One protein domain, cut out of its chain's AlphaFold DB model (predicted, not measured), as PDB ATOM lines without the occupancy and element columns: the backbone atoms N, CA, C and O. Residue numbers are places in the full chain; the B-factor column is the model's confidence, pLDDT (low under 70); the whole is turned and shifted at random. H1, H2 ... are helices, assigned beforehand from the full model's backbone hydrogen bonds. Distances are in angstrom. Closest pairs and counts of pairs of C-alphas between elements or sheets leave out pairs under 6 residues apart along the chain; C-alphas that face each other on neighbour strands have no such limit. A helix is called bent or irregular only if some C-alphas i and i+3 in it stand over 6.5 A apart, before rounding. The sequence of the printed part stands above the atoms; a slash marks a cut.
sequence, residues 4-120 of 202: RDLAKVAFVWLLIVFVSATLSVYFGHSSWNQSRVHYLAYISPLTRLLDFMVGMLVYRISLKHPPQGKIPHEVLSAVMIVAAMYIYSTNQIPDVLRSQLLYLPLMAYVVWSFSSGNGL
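This is residues 4 to 120 of the 202 residues of the protein "Acyltransferase" of Sphingobacteriales bacterium (UniProt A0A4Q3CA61). Five helices make a flat slab: the bent H5 runs through the middle, with H4 along one side of it and H1, H2 and H3 on the other. After H1 the backbone folds back through H2 and H3. The printed part has 117 residues, with five named helices in the order H1 to H5 and no named strand, class all helix. It is only just compact, close to loose, with a radius of gyration of the C-alphas of 16.0 A and spans of 49 by 37 by 19 A.

H1, residues 4 to 27, and H2, residues 34 to 43, are close but not clearly touching; their closest C-alphas, of Ser 20 and Ala 41, are 6.9 A apart. H2 and H3, residues 45 to 64, only just touch, and only at the corner, with 3 pairs of C-alphas within 8 A. H5, residues 95 to 114, was assigned as one helix by its hydrogen bonds but is bent, C-alphas 102 and 105 being 6.7 A apart; its arms are H5a, residues 95 to 102, and H5b, residues 105 to 114, at a steep tilt of 53 degrees. H5a is itself irregular, with C-alphas 99 and 102 6.6 A apart. H1 touches H5a with residues 17 to 24 alone, closest C-alphas Ala 21 and Leu 97 at 6.6 A. H3 touches H5b with residues 54 to 62 alone, closest C-alphas Ser 62 and Trp 112 at 6.0 A. H4, residues 73 to 90, touches H5b, closest C-alphas His 73 and Ser 113 at 5.4 A, opposite ways at a shallow tilt of 27 degrees. O i to N i+4 pairs are within hydrogen-bond range throughout H1, H2, H4 and H5b, in 15 of 16 in H3 and 3 of 4 in H5a.

H1 begins at C-alpha 4 (9.614, -9.414, 50.821) and is 34.0 A long; H3 is 29.2 A and H4 25.5 A. H5b ends at C-alpha 114 (26.883, 6.148, 40.354).

The C-alphas farthest apart, of Trp 32 and Lys 70, are 50.3 A apart. The printed part has no cut and no long link. Mean pLDDT of the printed part is 78.2; residues 16 to 37 are among those under 70.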
ATOM      1  N   ARG A   4      11.017  -9.742  50.525       67.00
ATOM      2  CA  ARG A   4       9.614  -9.414  50.821       67.00
ATOM      3  C   ARG A   4       9.430  -8.014  51.415       67.00
ATOM      4  O   ARG A   4       8.415  -7.385  51.144       67.00
ATOM      5  N   ASP A   5      10.393  -7.512  52.183       61.81
ATOM      6  CA  ASP A   5      10.317  -6.169  52.771       61.81
ATOM      7  C   ASP A   5      10.562  -5.100  51.702       61.81
ATOM      8  O   ASP A   5       9.884  -4.080  51.679       61.81
ATOM      9  N   LEU A   6      11.473  -5.370  50.762       58.59
ATOM     10  CA  LEU A   6      11.736  -4.502  49.610       58.59
ATOM     11  C   LEU A   6      10.502  -4.367  48.708       58.59
ATOM     12  O   LEU A   6      10.132  -3.255  48.341       58.59
ATOM     13  N   ALA A   7       9.826  -5.482  48.414       65.31
ATOM     14  CA  ALA A   7       8.593  -5.477  47.629       65.31
ATOM     15  C   ALA A   7       7.467  -4.688  48.318       65.31
ATOM     16  O   ALA A   7       6.741  -3.952  47.657       65.31
ATOM     17  N   LYS A   8       7.354  -4.782  49.650       67.19
ATOM     18  CA  LYS A   8       6.379  -4.004  50.427       67.19
ATOM     19  C   LYS A   8       6.661  -2.508  50.374       67.19
ATOM     20  O   LYS A   8       5.727  -1.741  50.184       67.19
ATOM     21  N   VAL A   9       7.920  -2.086  50.501       64.50
ATOM     22  CA  VAL A   9       8.258  -0.655  50.424       64.50
ATOM     23  C   VAL A   9       8.029  -0.115  49.013       64.50
ATOM     24  O   VAL A   9       7.436   0.948  48.869       64.50
ATOM     25  N   ALA A  10       8.410  -0.864  47.973       65.38
ATOM     26  CA  ALA A  10       8.129  -0.489  46.589       65.38
ATOM     27  C   ALA A  10       6.619  -0.398  46.308       65.38
ATOM     28  O   ALA A  10       6.173   0.541  45.657       65.38
ATOM     29  N   PHE A  11       5.823  -1.332  46.837       72.69
ATOM     30  CA  PHE A  11       4.366  -1.322  46.705       72.69
ATOM     31  C   PHE A  11       3.721  -0.143  47.441       72.69
ATOM     32  O   PHE A  11       2.908   0.565  46.858       72.69
ATOM     33  N   VAL A  12       4.105   0.110  48.698       67.25
ATOM     34  CA  VAL A  12       3.621   1.265  49.474       67.25
ATOM     35  C   VAL A  12       4.017   2.576  48.794       67.25
ATOM     36  O   VAL A  12       3.219   3.505  48.744       67.25
ATOM     37  N   TRP A  13       5.211   2.640  48.208       67.94
ATOM     38  CA  TRP A  13       5.654   3.791  47.429       67.94
ATOM     39  C   TRP A  13       4.815   3.982  46.159       67.94
ATOM     40  O   TRP A  13       4.253   5.057  45.978       67.94
ATOM     41  N   LEU A  14       4.641   2.939  45.335       68.62
ATOM     42  CA  LEU A  14       3.771   2.978  44.150       68.62
ATOM     43  C   LEU A  14       2.337   3.375  44.513       68.62
ATOM     44  O   LEU A  14       1.710   4.118  43.766       68.62
ATOM     45  N   LEU A  15       1.839   2.935  45.669       71.00
ATOM     46  CA  LEU A  15       0.530   3.309  46.191       71.00
ATOM     47  C   LEU A  15       0.468   4.801  46.544       71.00
ATOM     48  O   LEU A  15      -0.448   5.482  46.104       71.00
ATOM     49  N   ILE A  16       1.436   5.333  47.294       66.19
ATOM     50  CA  ILE A  16       1.468   6.758  47.677       66.19
ATOM     51  C   ILE A  16       1.604   7.650  46.443       66.19
ATOM     52  O   ILE A  16       0.949   8.683  46.346       66.19
ATOM     53  N   VAL A  17       2.411   7.215  45.484       64.50
ATOM     54  CA  VAL A  17       2.643   7.868  44.196       64.50
ATOM     55  C   VAL A  17       1.395   7.831  43.310       64.50
ATOM     56  O   VAL A  17       1.023   8.836  42.708       64.50
ATOM     57  N   PHE A  18       0.693   6.701  43.266       69.19
ATOM     58  CA  PHE A  18      -0.582   6.571  42.564       69.19
ATOM     59  C   PHE A  18      -1.672   7.425  43.219       69.19
ATOM     60  O   PHE A  18      -2.420   8.115  42.528       69.19
ATOM     61  N   VAL A  19      -1.733   7.449  44.552       69.31
ATOM     62  CA  VAL A  19      -2.661   8.290  45.317       69.31
ATOM     63  C   VAL A  19      -2.344   9.773  45.105       69.31
ATOM     64  O   VAL A  19      -3.249  10.551  44.827       69.31
ATOM     65  N   SER A  20      -1.078  10.196  45.137       63.00
ATOM     66  CA  SER A  20      -0.719  11.601  44.898       63.00
ATOM     67  C   SER A  20      -0.997  12.036  43.455       63.00
ATOM     68  O   SER A  20      -1.500  13.142  43.240       63.00
ATOM     69  N   ALA A  21      -0.756  11.165  42.468       64.38
ATOM     70  CA  ALA A  21      -1.085  11.408  41.063       64.38
ATOM     71  C   ALA A  21      -2.599  11.502  40.832       64.38
ATOM     72  O   ALA A  21      -3.065  12.452  40.203       64.38
ATOM     73  N   THR A  22      -3.376  10.557  41.369       65.69
ATOM     74  CA  THR A  22      -4.845  10.549  41.249       65.69
ATOM     75  C   THR A  22      -5.470  11.751  41.946       65.69
ATOM     76  O   THR A  22      -6.310  12.412  41.345       65.69
ATOM     77  N   LEU A  23      -5.003  12.117  43.144       64.25
ATOM     78  CA  LEU A  23      -5.412  13.353  43.817       64.25
ATOM     79  C   LEU A  23      -5.050  14.589  42.979       64.25
ATOM     80  O   LEU A  23      -5.866  15.494  42.848       64.25
ATOM     81  N   SER A  24      -3.871  14.627  42.355       57.66
ATOM     82  CA  SER A  24      -3.455  15.759  41.512       57.66
ATOM     83  C   SER A  24      -4.287  15.892  40.232       57.66
ATOM     84  O   SER A  24      -4.580  17.008  39.816       57.66
ATOM     85  N   VAL A  25      -4.695  14.781  39.613       63.72
ATOM     86  CA  VAL A  25      -5.573  14.780  38.428       63.72
ATOM     87  C   VAL A  25      -7.013  15.127  38.813       63.72
ATOM     88  O   VAL A  25      -7.660  15.911  38.122       63.72
ATOM     89  N   TYR A  26      -7.493  14.595  39.938       64.56
ATOM     90  CA  TYR A  26      -8.852  14.810  40.436       64.56
ATOM     91  C   TYR A  26      -9.073  16.248  40.926       64.56
ATOM     92  O   TYR A  26     -10.055  16.885  40.558       64.56
ATOM     93  N   PHE A  27      -8.133  16.798  41.701       57.84
ATOM     94  CA  PHE A  27      -8.192  18.181  42.192       57.84
ATOM     95  C   PHE A  27      -7.611  19.206  41.205       57.84
ATOM     96  O   PHE A  27      -7.836  20.401  41.367       57.84
ATOM     97  N   GLY A  28      -6.900  18.762  40.162       51.94
ATOM     98  CA  GLY A  28      -6.259  19.627  39.165       51.94
ATOM     99  C   GLY A  28      -7.219  20.386  38.241       51.94
ATOM    100  O   GLY A  28      -6.786  21.324  37.581       51.94
ATOM    101  N   HIS A  29      -8.508  20.024  38.211       53.50
ATOM    102  CA  HIS A  29      -9.550  20.768  37.485       53.50
ATOM    103  C   HIS A  29     -10.241  21.854  38.324       53.50
ATOM    104  O   HIS A  29     -10.948  22.691  37.766       53.50
ATOM    105  N   SER A  30     -10.042  21.883  39.647       50.66
ATOM    106  CA  SER A  30     -10.569  22.953  40.495       50.66
ATOM    107  C   SER A  30      -9.458  23.939  40.844       50.66
ATOM    108  O   SER A  30      -8.446  23.559  41.422       50.66
ATOM    109  N   SER A  31      -9.671  25.225  40.565       50.38
ATOM    110  CA  SER A  31      -8.805  26.350  40.969       50.38
ATOM    111  C   SER A  31      -8.573  26.453  42.486       50.38
ATOM    112  O   SER A  31      -7.712  27.198  42.953       50.38
ATOM    113  N   TRP A  32      -9.313  25.676  43.271       44.41
ATOM    114  CA  TRP A  32      -9.069  25.461  44.680       44.41
ATOM    115  C   TRP A  32      -7.965  24.408  44.829       44.41
ATOM    116  O   TRP A  32      -8.165  23.249  44.483       44.41
ATOM    117  N   ASN A  33      -6.837  24.798  45.438       55.84
ATOM    118  CA  ASN A  33      -5.899  23.921  46.164       55.84
ATOM    119  C   ASN A  33      -4.536  23.555  45.531       55.84
ATOM    120  O   ASN A  33      -3.803  22.766  46.133       55.84
ATOM    121  N   GLN A  34      -4.117  24.163  44.413       59.41
ATOM    122  CA  GLN A  34      -2.790  23.909  43.808       59.41
ATOM    123  C   GLN A  34      -1.633  24.110  44.812       59.41
ATOM    124  O   GLN A  34      -0.702  23.308  44.865       59.41
ATOM    125  N   SER A  35      -1.746  25.104  45.702       64.81
ATOM    126  CA  SER A  35      -0.756  25.388  46.749       64.81
ATOM    127  C   SER A  35      -0.673  24.313  47.840       64.81
ATOM    128  O   SER A  35       0.429  23.994  48.282       64.81
ATOM    129  N   ARG A  36      -1.796  23.720  48.284       68.50
ATOM    130  CA  ARG A  36      -1.744  22.666  49.319       68.50
ATOM    131  C   ARG A  36      -1.353  21.317  48.735       68.50
ATOM    132  O   ARG A  36      -0.644  20.577  49.405       68.50
ATOM    133  N   VAL A  37      -1.761  21.012  47.500       67.94
ATOM    134  CA  VAL A  37      -1.286  19.814  46.790       67.94
ATOM    135  C   VAL A  37       0.221  19.914  46.573       67.94
ATOM    136  O   VAL A  37       0.942  18.986  46.921       67.94
ATOM    137  N   HIS A  38       0.724  21.064  46.114       70.81
ATOM    138  CA  HIS A  38       2.162  21.307  46.015       70.81
ATOM    139  C   HIS A  38       2.861  21.179  47.378       70.81
ATOM    140  O   HIS A  38       3.903  20.537  47.476       70.81
ATOM    141  N   TYR A  39       2.279  21.726  48.450       74.19
ATOM    142  CA  TYR A  39       2.846  21.590  49.791       74.19
ATOM    143  C   TYR A  39       2.918  20.129  50.249       74.19
ATOM    144  O   TYR A  39       3.992  19.650  50.600       74.19
ATOM    145  N   LEU A  40       1.797  19.407  50.228       71.12
ATOM    146  CA  LEU A  40       1.730  18.022  50.693       71.12
ATOM    147  C   LEU A  40       2.631  17.114  49.868       71.12
ATOM    148  O   LEU A  40       3.331  16.274  50.419       71.12
ATOM    149  N   ALA A  41       2.630  17.304  48.558       67.69
ATOM    150  CA  ALA A  41       3.334  16.425  47.662       67.69
ATOM    151  C   ALA A  41       4.843  16.780  47.636       67.69
ATOM    152  O   ALA A  41       5.687  15.918  47.860       67.69
ATOM    153  N   TYR A  42       5.218  18.048  47.427       70.19
ATOM    154  CA  TYR A  42       6.614  18.441  47.175       70.19
ATOM    155  C   TYR A  42       7.347  19.012  48.401       70.19
ATOM    156  O   TYR A  42       8.561  18.848  48.517       70.19
ATOM    157  N   ILE A  43       6.657  19.708  49.306       78.12
ATOM    158  CA  ILE A  43       7.304  20.398  50.439       78.12
ATOM    159  C   ILE A  43       7.298  19.529  51.702       78.12
ATOM    160  O   ILE A  43       8.215  19.623  52.515       78.12
ATOM    161  N   SER A  44       6.280  18.683  51.884       81.25
ATOM    162  CA  SER A  44       6.064  18.004  53.157       81.25
ATOM    163  C   SER A  44       7.234  17.081  53.537       81.25
ATOM    164  O   SER A  44       7.721  16.308  52.706       81.25
ATOM    165  N   PRO A  45       7.680  17.090  54.809       82.06
ATOM    166  CA  PRO A  45       8.745  16.193  55.258       82.06
ATOM    167  C   PRO A  45       8.393  14.714  55.086       82.06
ATOM    168  O   PRO A  45       9.279  13.892  54.882       82.06
ATOM    169  N   LEU A  46       7.101  14.374  55.154       77.25
ATOM    170  CA  LEU A  46       6.629  13.000  55.021       77.25
ATOM    171  C   LEU A  46       6.859  12.458  53.611       77.25
ATOM    172  O   LEU A  46       7.384  11.357  53.477       77.25
ATOM    173  N   THR A  47       6.532  13.217  52.562       75.56
ATOM    174  CA  THR A  47       6.793  12.767  51.186       75.56
ATOM    175  C   THR A  47       8.286  12.736  50.882       75.56
ATOM    176  O   THR A  47       8.768  11.782  50.277       75.56
ATOM    177  N   ARG A  48       9.057  13.691  51.411       83.44
ATOM    178  CA  ARG A  48      10.526  13.687  51.290       83.44
ATOM    179  C   ARG A  48      11.209  12.543  52.014       83.44
ATOM    180  O   ARG A  48      12.211  12.025  51.526       83.44
ATOM    181  N   LEU A  49      10.658  12.111  53.141       82.94
ATOM    182  CA  LEU A  49      11.138  10.921  53.828       82.94
ATOM    183  C   LEU A  49      10.985   9.679  52.941       82.94
ATOM    184  O   LEU A  49      11.871   8.829  52.938       82.94
ATOM    185  N   LEU A  50       9.915   9.589  52.146       79.69
ATOM    186  CA  LEU A  50       9.724   8.486  51.200       79.69
ATOM    187  C   LEU A  50      10.757   8.523  50.070       79.69
ATOM    188  O   LEU A  50      11.342   7.486  49.770       79.69
ATOM    189  N   ASP A  51      11.039   9.699  49.498       82.19
ATOM    190  CA  ASP A  51      12.104   9.868  48.494       82.19
ATOM    191  C   ASP A  51      13.462   9.408  49.054       82.19
ATOM    192  O   ASP A  51      14.213   8.667  48.410       82.19
ATOM    193  N   PHE A  52      13.758   9.782  50.302       85.88
ATOM    194  CA  PHE A  52      14.963   9.346  51.003       85.88
ATOM    195  C   PHE A  52      14.990   7.825  51.215       85.88
ATOM    196  O   PHE A  52      16.015   7.175  50.988       85.88
ATOM    197  N   MET A  53      13.855   7.230  51.596       84.69
ATOM    198  CA  MET A  53      13.723   5.779  51.707       84.69
ATOM    199  C   MET A  53      13.990   5.088  50.372       84.69
ATOM    200  O   MET A  53      14.717   4.098  50.366       84.69
ATOM    201  N   VAL A  54      13.495   5.615  49.249       83.50
ATOM    202  CA  VAL A  54      13.810   5.083  47.911       83.50
ATOM    203  C   VAL A  54      15.316   5.083  47.669       83.50
ATOM    204  O   VAL A  54      15.859   4.047  47.287       83.50
ATOM    205  N   GLY A  55      16.013   6.177  47.982       88.75
ATOM    206  CA  GLY A  55      17.478   6.232  47.907       88.75
ATOM    207  C   GLY A  55      18.164   5.128  48.725       88.75
ATOM    208  O   GLY A  55      19.052   4.438  48.221       88.75
ATOM    209  N   MET A  56      17.704   4.880  49.957       87.88
ATOM    210  CA  MET A  56      18.222   3.785  50.792       87.88
ATOM    211  C   MET A  56      17.970   2.396  50.184       87.88
ATOM    212  O   MET A  56      18.824   1.511  50.289       87.88
ATOM    213  N   LEU A  57      16.807   2.173  49.564       87.25
ATOM    214  CA  LEU A  57      16.496   0.901  48.898       87.25
ATOM    215  C   LEU A  57      17.381   0.710  47.672       87.25
ATOM    216  O   LEU A  57      17.942  -0.369  47.504       87.25
ATOM    217  N   VAL A  58      17.536   1.753  46.854       89.69
ATOM    218  CA  VAL A  58      18.405   1.749  45.673       89.69
ATOM    219  C   VAL A  58      19.835   1.398  46.068       89.69
ATOM    220  O   VAL A  58      20.424   0.513  45.454       89.69
ATOM    221  N   TYR A  59      20.355   1.998  47.139       89.19
ATOM    222  CA  TYR A  59      21.669   1.652  47.680       89.19
ATOM    223  C   TYR A  59      21.759   0.176  48.103       89.19
ATOM    224  O   TYR A  59      22.712  -0.528  47.782       89.19
ATOM    225  N   ARG A  60      20.742  -0.365  48.785       87.81
ATOM    226  CA  ARG A  60      20.736  -1.797  49.141       87.81
ATOM    227  C   ARG A  60      20.673  -2.706  47.916       87.81
ATOM    228  O   ARG A  60      21.283  -3.774  47.927       87.81
ATOM    229  N   ILE A  61      19.916  -2.313  46.892       87.00
ATOM    230  CA  ILE A  61      19.836  -3.036  45.622       87.00
ATOM    231  C   ILE A  61      21.197  -2.998  44.934       87.00
ATOM    232  O   ILE A  61      21.660  -4.047  44.497       87.00
ATOM    233  N   SER A  62      21.874  -1.849  44.907       90.94
ATOM    234  CA  SER A  62      23.179  -1.714  44.260       90.94
ATOM    235  C   SER A  62      24.270  -2.557  44.917       90.94
ATOM    236  O   SER A  62      25.170  -3.013  44.225       90.94
ATOM    237  N   LEU A  63      24.174  -2.847  46.221       89.81
ATOM    238  CA  LEU A  63      25.093  -3.782  46.886       89.81
ATOM    239  C   LEU A  63      24.981  -5.221  46.352       89.81
ATOM    240  O   LEU A  63      25.970  -5.946  46.342       89.81
ATOM    241  N   LYS A  64      23.784  -5.653  45.934       90.00
ATOM    242  CA  LYS A  64      23.546  -7.003  45.381       90.00
ATOM    243  C   LYS A  64      23.645  -7.042  43.859       90.00
ATOM    244  O   LYS A  64      24.062  -8.044  43.287       90.00
ATOM    245  N   HIS A  65      23.226  -5.959  43.223       88.69
ATOM    246  CA  HIS A  65      23.135  -5.785  41.782       88.69
ATOM    247  C   HIS A  65      23.800  -4.460  41.407       88.69
ATOM    248  O   HIS A  65      23.099  -3.493  41.096       88.69
ATOM    249  N   PRO A  66      25.138  -4.369  41.492       88.94
ATOM    250  CA  PRO A  66      25.835  -3.157  41.092       88.94
ATOM    251  C   PRO A  66      25.680  -2.942  39.579       88.94
ATOM    252  O   PRO A  66      25.458  -3.910  38.843       88.94
ATOM    253  N   PRO A  67      25.806  -1.699  39.087       88.06
ATOM    254  CA  PRO A  67      25.843  -1.443  37.655       88.06
ATOM    255  C   PRO A  67      27.010  -2.214  37.028       88.06
ATOM    256  O   PRO A  67      28.174  -2.015  37.381       88.06
ATOM    257  N   GLN A  68      26.670  -3.135  36.127       82.50
ATOM    258  CA  GLN A  68      27.577  -4.056  35.446       82.50
ATOM    259  C   GLN A  68      27.222  -4.126  33.958       82.50
ATOM    260  O   GLN A  68      26.074  -3.924  33.567       82.50
ATOM    261  N   GLY A  69      28.205  -4.474  33.129       79.06
ATOM    262  CA  GLY A  69      28.044  -4.622  31.684       79.06
ATOM    263  C   GLY A  69      28.831  -3.583  30.889       79.06
ATOM    264  O   GLY A  69      29.589  -2.788  31.438       79.06
ATOM    265  N   LYS A  70      28.672  -3.615  29.562       80.25
ATOM    266  CA  LYS A  70      29.373  -2.706  28.636       80.25
ATOM    267  C   LYS A  70      28.708  -1.328  28.518       80.25
ATOM    268  O   LYS A  70      29.262  -0.443  27.875       80.25
ATOM    269  N   ILE A  71      27.514  -1.160  29.086       84.38
ATOM    270  CA  ILE A  71      26.754   0.087  29.000       84.38
ATOM    271  C   ILE A  71      27.385   1.109  29.956       84.38
ATOM    272  O   ILE A  71      27.504   0.824  31.150       84.38
ATOM    273  N   PRO A  72      27.752   2.315  29.485       90.06
ATOM    274  CA  PRO A  72      28.222   3.382  30.357       90.06
ATOM    275  C   PRO A  72      27.028   3.996  31.102       90.06
ATOM    276  O   PRO A  72      26.514   5.048  30.721       90.06
ATOM    277  N   HIS A  73      26.569   3.321  32.160       92.56
ATOM    278  CA  HIS A  73      25.381   3.706  32.928       92.56
ATOM    279  C   HIS A  73      25.429   5.161  33.412       92.56
ATOM    280  O   HIS A  73      24.398   5.834  33.415       92.56
ATOM    281  N   GLU A  74      26.605   5.679  33.785       93.12
ATOM    282  CA  GLU A  74      26.768   7.072  34.226       93.12
ATOM    283  C   GLU A  74      26.408   8.049  33.101       93.12
ATOM    284  O   GLU A  74      25.589   8.949  33.290       93.12
ATOM    285  N   VAL A  75      26.948   7.820  31.900       93.38
ATOM    286  CA  VAL A  75      26.671   8.639  30.711       93.38
ATOM    287  C   VAL A  75      25.204   8.530  30.326       93.38
ATOM    288  O   VAL A  75      24.557   9.547  30.097       93.38
ATOM    289  N   LEU A  76      24.654   7.313  30.320       93.94
ATOM    290  CA  LEU A  76      23.239   7.099  30.036       93.94
ATOM    291  C   LEU A  76      22.354   7.852  31.036       93.94
ATOM    292  O   LEU A  76      21.419   8.531  30.629       93.94
ATOM    293  N   SER A  77      22.675   7.799  32.329       94.12
ATOM    294  CA  SER A  77      21.923   8.521  33.358       94.12
ATOM    295  C   SER A  77      21.981  10.040  33.166       94.12
ATOM    296  O   SER A  77      20.947  10.698  33.255       94.12
ATOM    297  N   ALA A  78      23.143  10.591  32.801       93.19
ATOM    298  CA  ALA A  78      23.296  12.013  32.504       93.19
ATOM    299  C   ALA A  78      22.483  12.428  31.266       93.19
ATOM    300  O   ALA A  78      21.753  13.418  31.311       93.19
ATOM    301  N   VAL A  79      22.544  11.639  30.188       94.81
ATOM    302  CA  VAL A  79      21.751  11.869  28.970       94.81
ATOM    303  C   VAL A  79      20.258  11.814  29.279       94.81
ATOM    304  O   VAL A  79      19.515  12.688  28.839       94.81
ATOM    305  N   MET A  80      19.813  10.837  30.070       93.50
ATOM    306  CA  MET A  80      18.409  10.721  30.459       93.50
ATOM    307  C   MET A  80      17.942  11.903  31.316       93.50
ATOM    308  O   MET A  80      16.830  12.380  31.104       93.50
ATOM    309  N   ILE A  81      18.776  12.422  32.230       92.81
ATOM    310  CA  ILE A  81      18.464  13.656  32.972       92.81
ATOM    311  C   ILE A  81      18.278  14.829  32.014       92.81
ATOM    312  O   ILE A  81      17.251  15.499  32.076       92.81
ATOM    313  N   VAL A  82      19.236  15.066  31.117       93.38
ATOM    314  CA  VAL A  82      19.178  16.200  30.180       93.38
ATOM    315  C   VAL A  82      17.970  16.079  29.249       93.38
ATOM    316  O   VAL A  82      17.241  17.052  29.055       93.38
ATOM    317  N   ALA A  83      17.702  14.878  28.732       92.62
ATOM    318  CA  ALA A  83      16.533  14.607  27.904       92.62
ATOM    319  C   ALA A  83      15.228  14.844  28.676       92.62
ATOM    320  O   ALA A  83      14.335  15.520  28.169       92.62
ATOM    321  N   ALA A  84      15.125  14.358  29.916       90.19
ATOM    322  CA  ALA A  84      13.965  14.595  30.767       90.19
ATOM    323  C   ALA A  84      13.770  16.092  31.052       90.19
ATOM    324  O   ALA A  84      12.655  16.586  30.937       90.19
ATOM    325  N   MET A  85      14.840  16.837  31.355       88.50
ATOM    326  CA  MET A  85      14.776  18.294  31.534       88.50
ATOM    327  C   MET A  85      14.241  18.998  30.285       88.50
ATOM    328  O   MET A  85      13.334  19.819  30.397       88.50
ATOM    329  N   TYR A  86      14.739  18.642  29.098       90.69
ATOM    330  CA  TYR A  86      14.264  19.216  27.841       90.69
ATOM    331  C   TYR A  86      12.790  18.878  27.569       90.69
ATOM    332  O   TYR A  86      11.975  19.778  27.371       90.69
ATOM    333  N   ILE A  87      12.423  17.592  27.619       88.69
ATOM    334  CA  ILE A  87      11.058  17.110  27.351       88.69
ATOM    335  C   ILE A  87      10.064  17.712  28.345       88.69
ATOM    336  O   ILE A  87       8.967  18.116  27.969       88.69
ATOM    337  N   TYR A  88      10.418  17.770  29.626       85.81
ATOM    338  CA  TYR A  88       9.510  18.280  30.646       85.81
ATOM    339  C   TYR A  88       9.417  19.802  30.640       85.81
ATOM    340  O   TYR A  88       8.408  20.317  31.111       85.81
ATOM    341  N   SER A  89      10.419  20.515  30.115       83.25
ATOM    342  CA  SER A  89      10.354  21.966  29.922       83.25
ATOM    343  C   SER A  89       9.495  22.361  28.721       83.25
ATOM    344  O   SER A  89       8.908  23.439  28.740       83.25
ATOM    345  N   THR A  90       9.436  21.537  27.673       85.19
ATOM    346  CA  THR A  90       8.648  21.831  26.463       85.19
ATOM    347  C   THR A  90       7.194  21.386  26.584       85.19
ATOM    348  O   THR A  90       6.309  22.015  26.011       85.19
ATOM    349  N   ASN A  91       6.928  20.336  27.361       80.56
ATOM    350  CA  ASN A  91       5.573  19.864  27.621       80.56
ATOM    351  C   ASN A  91       4.984  20.532  28.874       80.56
ATOM    352  O   ASN A  91       5.634  20.602  29.918       80.56
ATOM    353  N   GLN A  92       3.718  20.957  28.802       76.50
ATOM    354  CA  GLN A  92       2.961  21.521  29.931       76.50
ATOM    355  C   GLN A  92       2.523  20.426  30.924       76.50
ATOM    356  O   GLN A  92       1.341  20.211  31.180       76.50
ATOM    357  N   ILE A  93       3.491  19.684  31.461       73.12
ATOM    358  CA  ILE A  93       3.251  18.662  32.479       73.12
ATOM    359  C   ILE A  93       3.036  19.363  33.827       73.12
ATOM    360  O   ILE A  93       3.866  20.197  34.197       73.12
ATOM    361  N   PRO A  94       1.988  19.007  34.594       73.06
ATOM    362  CA  PRO A  94       1.779  19.532  35.938       73.06
ATOM    363  C   PRO A  94       3.022  19.389  36.824       73.06
ATOM    364  O   PRO A  94       3.601  18.303  36.926       73.06
ATOM    365  N   ASP A  95       3.404  20.463  37.517       70.12
ATOM    366  CA  ASP A  95       4.658  20.521  38.283       70.12
ATOM    367  C   ASP A  95       4.763  19.433  39.357       70.12
ATOM    368  O   ASP A  95       5.842  18.897  39.609       70.12
ATOM    369  N   VAL A  96       3.637  19.048  39.959       68.19
ATOM    370  CA  VAL A  96       3.573  17.979  40.968       68.19
ATOM    371  C   VAL A  96       3.926  16.618  40.358       68.19
ATOM    372  O   VAL A  96       4.706  15.866  40.941       68.19
ATOM    373  N   LEU A  97       3.423  16.323  39.153       68.75
ATOM    374  CA  LEU A  97       3.741  15.080  38.440       68.75
ATOM    375  C   LEU A  97       5.210  15.065  38.017       68.75
ATOM    376  O   LEU A  97       5.911  14.072  38.217       68.75
ATOM    377  N   ARG A  98       5.701  16.191  37.488       73.50
ATOM    378  CA  ARG A  98       7.103  16.340  37.093       73.50
ATOM    379  C   ARG A  98       8.033  16.081  38.283       73.50
ATOM    380  O   ARG A  98       8.917  15.233  38.204       73.50
ATOM    381  N   SER A  99       7.810  16.792  39.384       66.44
ATOM    382  CA  SER A  99       8.737  16.878  40.516       66.44
ATOM    383  C   SER A  99       8.772  15.661  41.444       66.44
ATOM    384  O   SER A  99       9.782  15.469  42.116       66.44
ATOM    385  N   GLN A 100       7.720  14.839  41.480       68.38
ATOM    386  CA  GLN A 100       7.670  13.641  42.331       68.38
ATOM    387  C   GLN A 100       7.595  12.328  41.575       68.38
ATOM    388  O   GLN A 100       8.243  11.365  41.967       68.38
ATOM    389  N   LEU A 101       6.795  12.257  40.512       71.38
ATOM    390  CA  LEU A 101       6.568  10.989  39.823       71.38
ATOM    391  C   LEU A 101       7.619  10.735  38.759       71.38
ATOM    392  O   LEU A 101       8.196   9.655  38.705       71.38
ATOM    393  N   LEU A 102       7.850  11.725  37.903       79.81
ATOM    394  CA  LEU A 102       8.651  11.527  36.704       79.81
ATOM    395  C   LEU A 102      10.151  11.557  36.998       79.81
ATOM    396  O   LEU A 102      10.898  10.718  36.495       79.81
ATOM    397  N   TYR A 103      10.597  12.477  37.856       85.12
ATOM    398  CA  TYR A 103      12.012  12.556  38.210       85.12
ATOM    399  C   TYR A 103      12.471  11.459  39.162       85.12
ATOM    400  O   TYR A 103      13.641  11.099  39.119       85.12
ATOM    401  N   LEU A 104      11.611  10.895  40.006       82.75
ATOM    402  CA  LEU A 104      12.085   9.950  41.012       82.75
ATOM    403  C   LEU A 104      12.695   8.652  40.446       82.75
ATOM    404  O   LEU A 104      13.803   8.326  40.868       82.75
ATOM    405  N   PRO A 105      12.088   7.922  39.483       84.75
ATOM    406  CA  PRO A 105      12.732   6.747  38.889       84.75
ATOM    407  C   PRO A 105      14.012   7.118  38.128       84.75
ATOM    408  O   PRO A 105      14.977   6.355  38.129       84.75
ATOM    409  N   LEU A 106      14.050   8.315  37.537       89.75
ATOM    410  CA  LEU A 106      15.238   8.859  36.886       89.75
ATOM    411  C   LEU A 106      16.374   9.067  37.894       89.75
ATOM    412  O   LEU A 106      17.490   8.604  37.679       89.75
ATOM    413  N   MET A 107      16.075   9.708  39.025       91.00
ATOM    414  CA  MET A 107      17.025   9.945  40.111       91.00
ATOM    415  C   MET A 107      17.439   8.640  40.792       91.00
ATOM    416  O   MET A 107      18.613   8.464  41.099       91.00
ATOM    417  N   ALA A 108      16.523   7.686  40.965       90.44
ATOM    418  CA  ALA A 108      16.841   6.349  41.455       90.44
ATOM    419  C   ALA A 108      17.844   5.643  40.530       90.44
ATOM    420  O   ALA A 108      18.820   5.063  41.006       90.44
ATOM    421  N   TYR A 109      17.656   5.746  39.211       92.00
ATOM    422  CA  TYR A 109      18.611   5.209  38.247       92.00
ATOM    423  C   TYR A 109      19.966   5.913  38.310       92.00
ATOM    424  O   TYR A 109      20.996   5.257  38.218       92.00
ATOM    425  N   VAL A 110      19.983   7.233  38.501       93.38
ATOM    426  CA  VAL A 110      21.220   8.009  38.676       93.38
ATOM    427  C   VAL A 110      21.965   7.529  39.919       93.38
ATOM    428  O   VAL A 110      23.124   7.142  39.823       93.38
ATOM    429  N   VAL A 111      21.297   7.444  41.071       93.00
ATOM    430  CA  VAL A 111      21.910   6.942  42.312       93.00
ATOM    431  C   VAL A 111      22.455   5.521  42.125       93.00
ATOM    432  O   VAL A 111      23.585   5.239  42.521       93.00
ATOM    433  N   TRP A 112      21.693   4.635  41.479       93.69
ATOM    434  CA  TRP A 112      22.149   3.277  41.175       93.69
ATOM    435  C   TRP A 112      23.370   3.271  40.247       93.69
ATOM    436  O   TRP A 112      24.346   2.576  40.514       93.69
ATOM    437  N   SER A 113      23.339   4.079  39.191       93.44
ATOM    438  CA  SER A 113      24.388   4.189  38.180       93.44
ATOM    439  C   SER A 113      25.729   4.648  38.766       93.44
ATOM    440  O   SER A 113      26.773   4.072  38.461       93.44
ATOM    441  N   PHE A 114      25.693   5.620  39.680       93.44
ATOM    442  CA  PHE A 114      26.883   6.148  40.354       93.44
ATOM    443  C   PHE A 114      27.332   5.318  41.567       93.44
ATOM    444  O   PHE A 114      28.410   5.563  42.105       93.44
ATOM    445  N   SER A 115      26.564   4.308  41.988       91.56
ATOM    446  CA  SER A 115      26.868   3.522  43.197       91.56
ATOM    447  C   SER A 115      28.206   2.772  43.149       91.56
ATOM    448  O   SER A 115      28.821   2.561  44.191       91.56
ATOM    449  N   SER A 116      28.675   2.392  41.955       87.06
ATOM    450  CA  SER A 116      29.973   1.727  41.778       87.06
ATOM    451  C   SER A 116      31.158   2.695  41.792       87.06
ATOM    452  O   SER A 116      32.283   2.242  41.970       87.06
ATOM    453  N   GLY A 117      30.949   3.991  41.531       84.81
ATOM    454  CA  GLY A 117      32.000   5.022  41.526       84.81
ATOM    455  C   GLY A 117      33.149   4.830  40.520       84.81
ATOM    456  O   GLY A 117      34.129   5.571  40.555       84.81
ATOM    457  N   ASN A 118      33.066   3.844  39.623       84.50
ATOM    458  CA  ASN A 118      34.197   3.411  38.794       84.50
ATOM    459  C   ASN A 118      34.181   3.964  37.358       84.50
ATOM    460  O   ASN A 118      35.157   3.757  36.627       84.50
ATOM    461  N   GLY A 119      33.106   4.632  36.931       87.56
ATOM    462  CA  GLY A 119      32.953   5.112  35.562       87.56
ATOM    463  C   GLY A 119      33.686   6.423  35.266       87.56
ATOM    464  O   GLY A 119      34.359   7.022  36.110       87.56
ATOM    465  N   LEU A 120      33.595   6.849  34.003       88.38
ATOM    466  CA  LEU A 120      34.290   8.032  33.494       88.38
ATOM    467  C   LEU A 120      33.834   9.310  34.205       88.38
ATOM    468  O   LEU A 120      34.676  10.124  34.586       88.38
TER     469      LEU A 120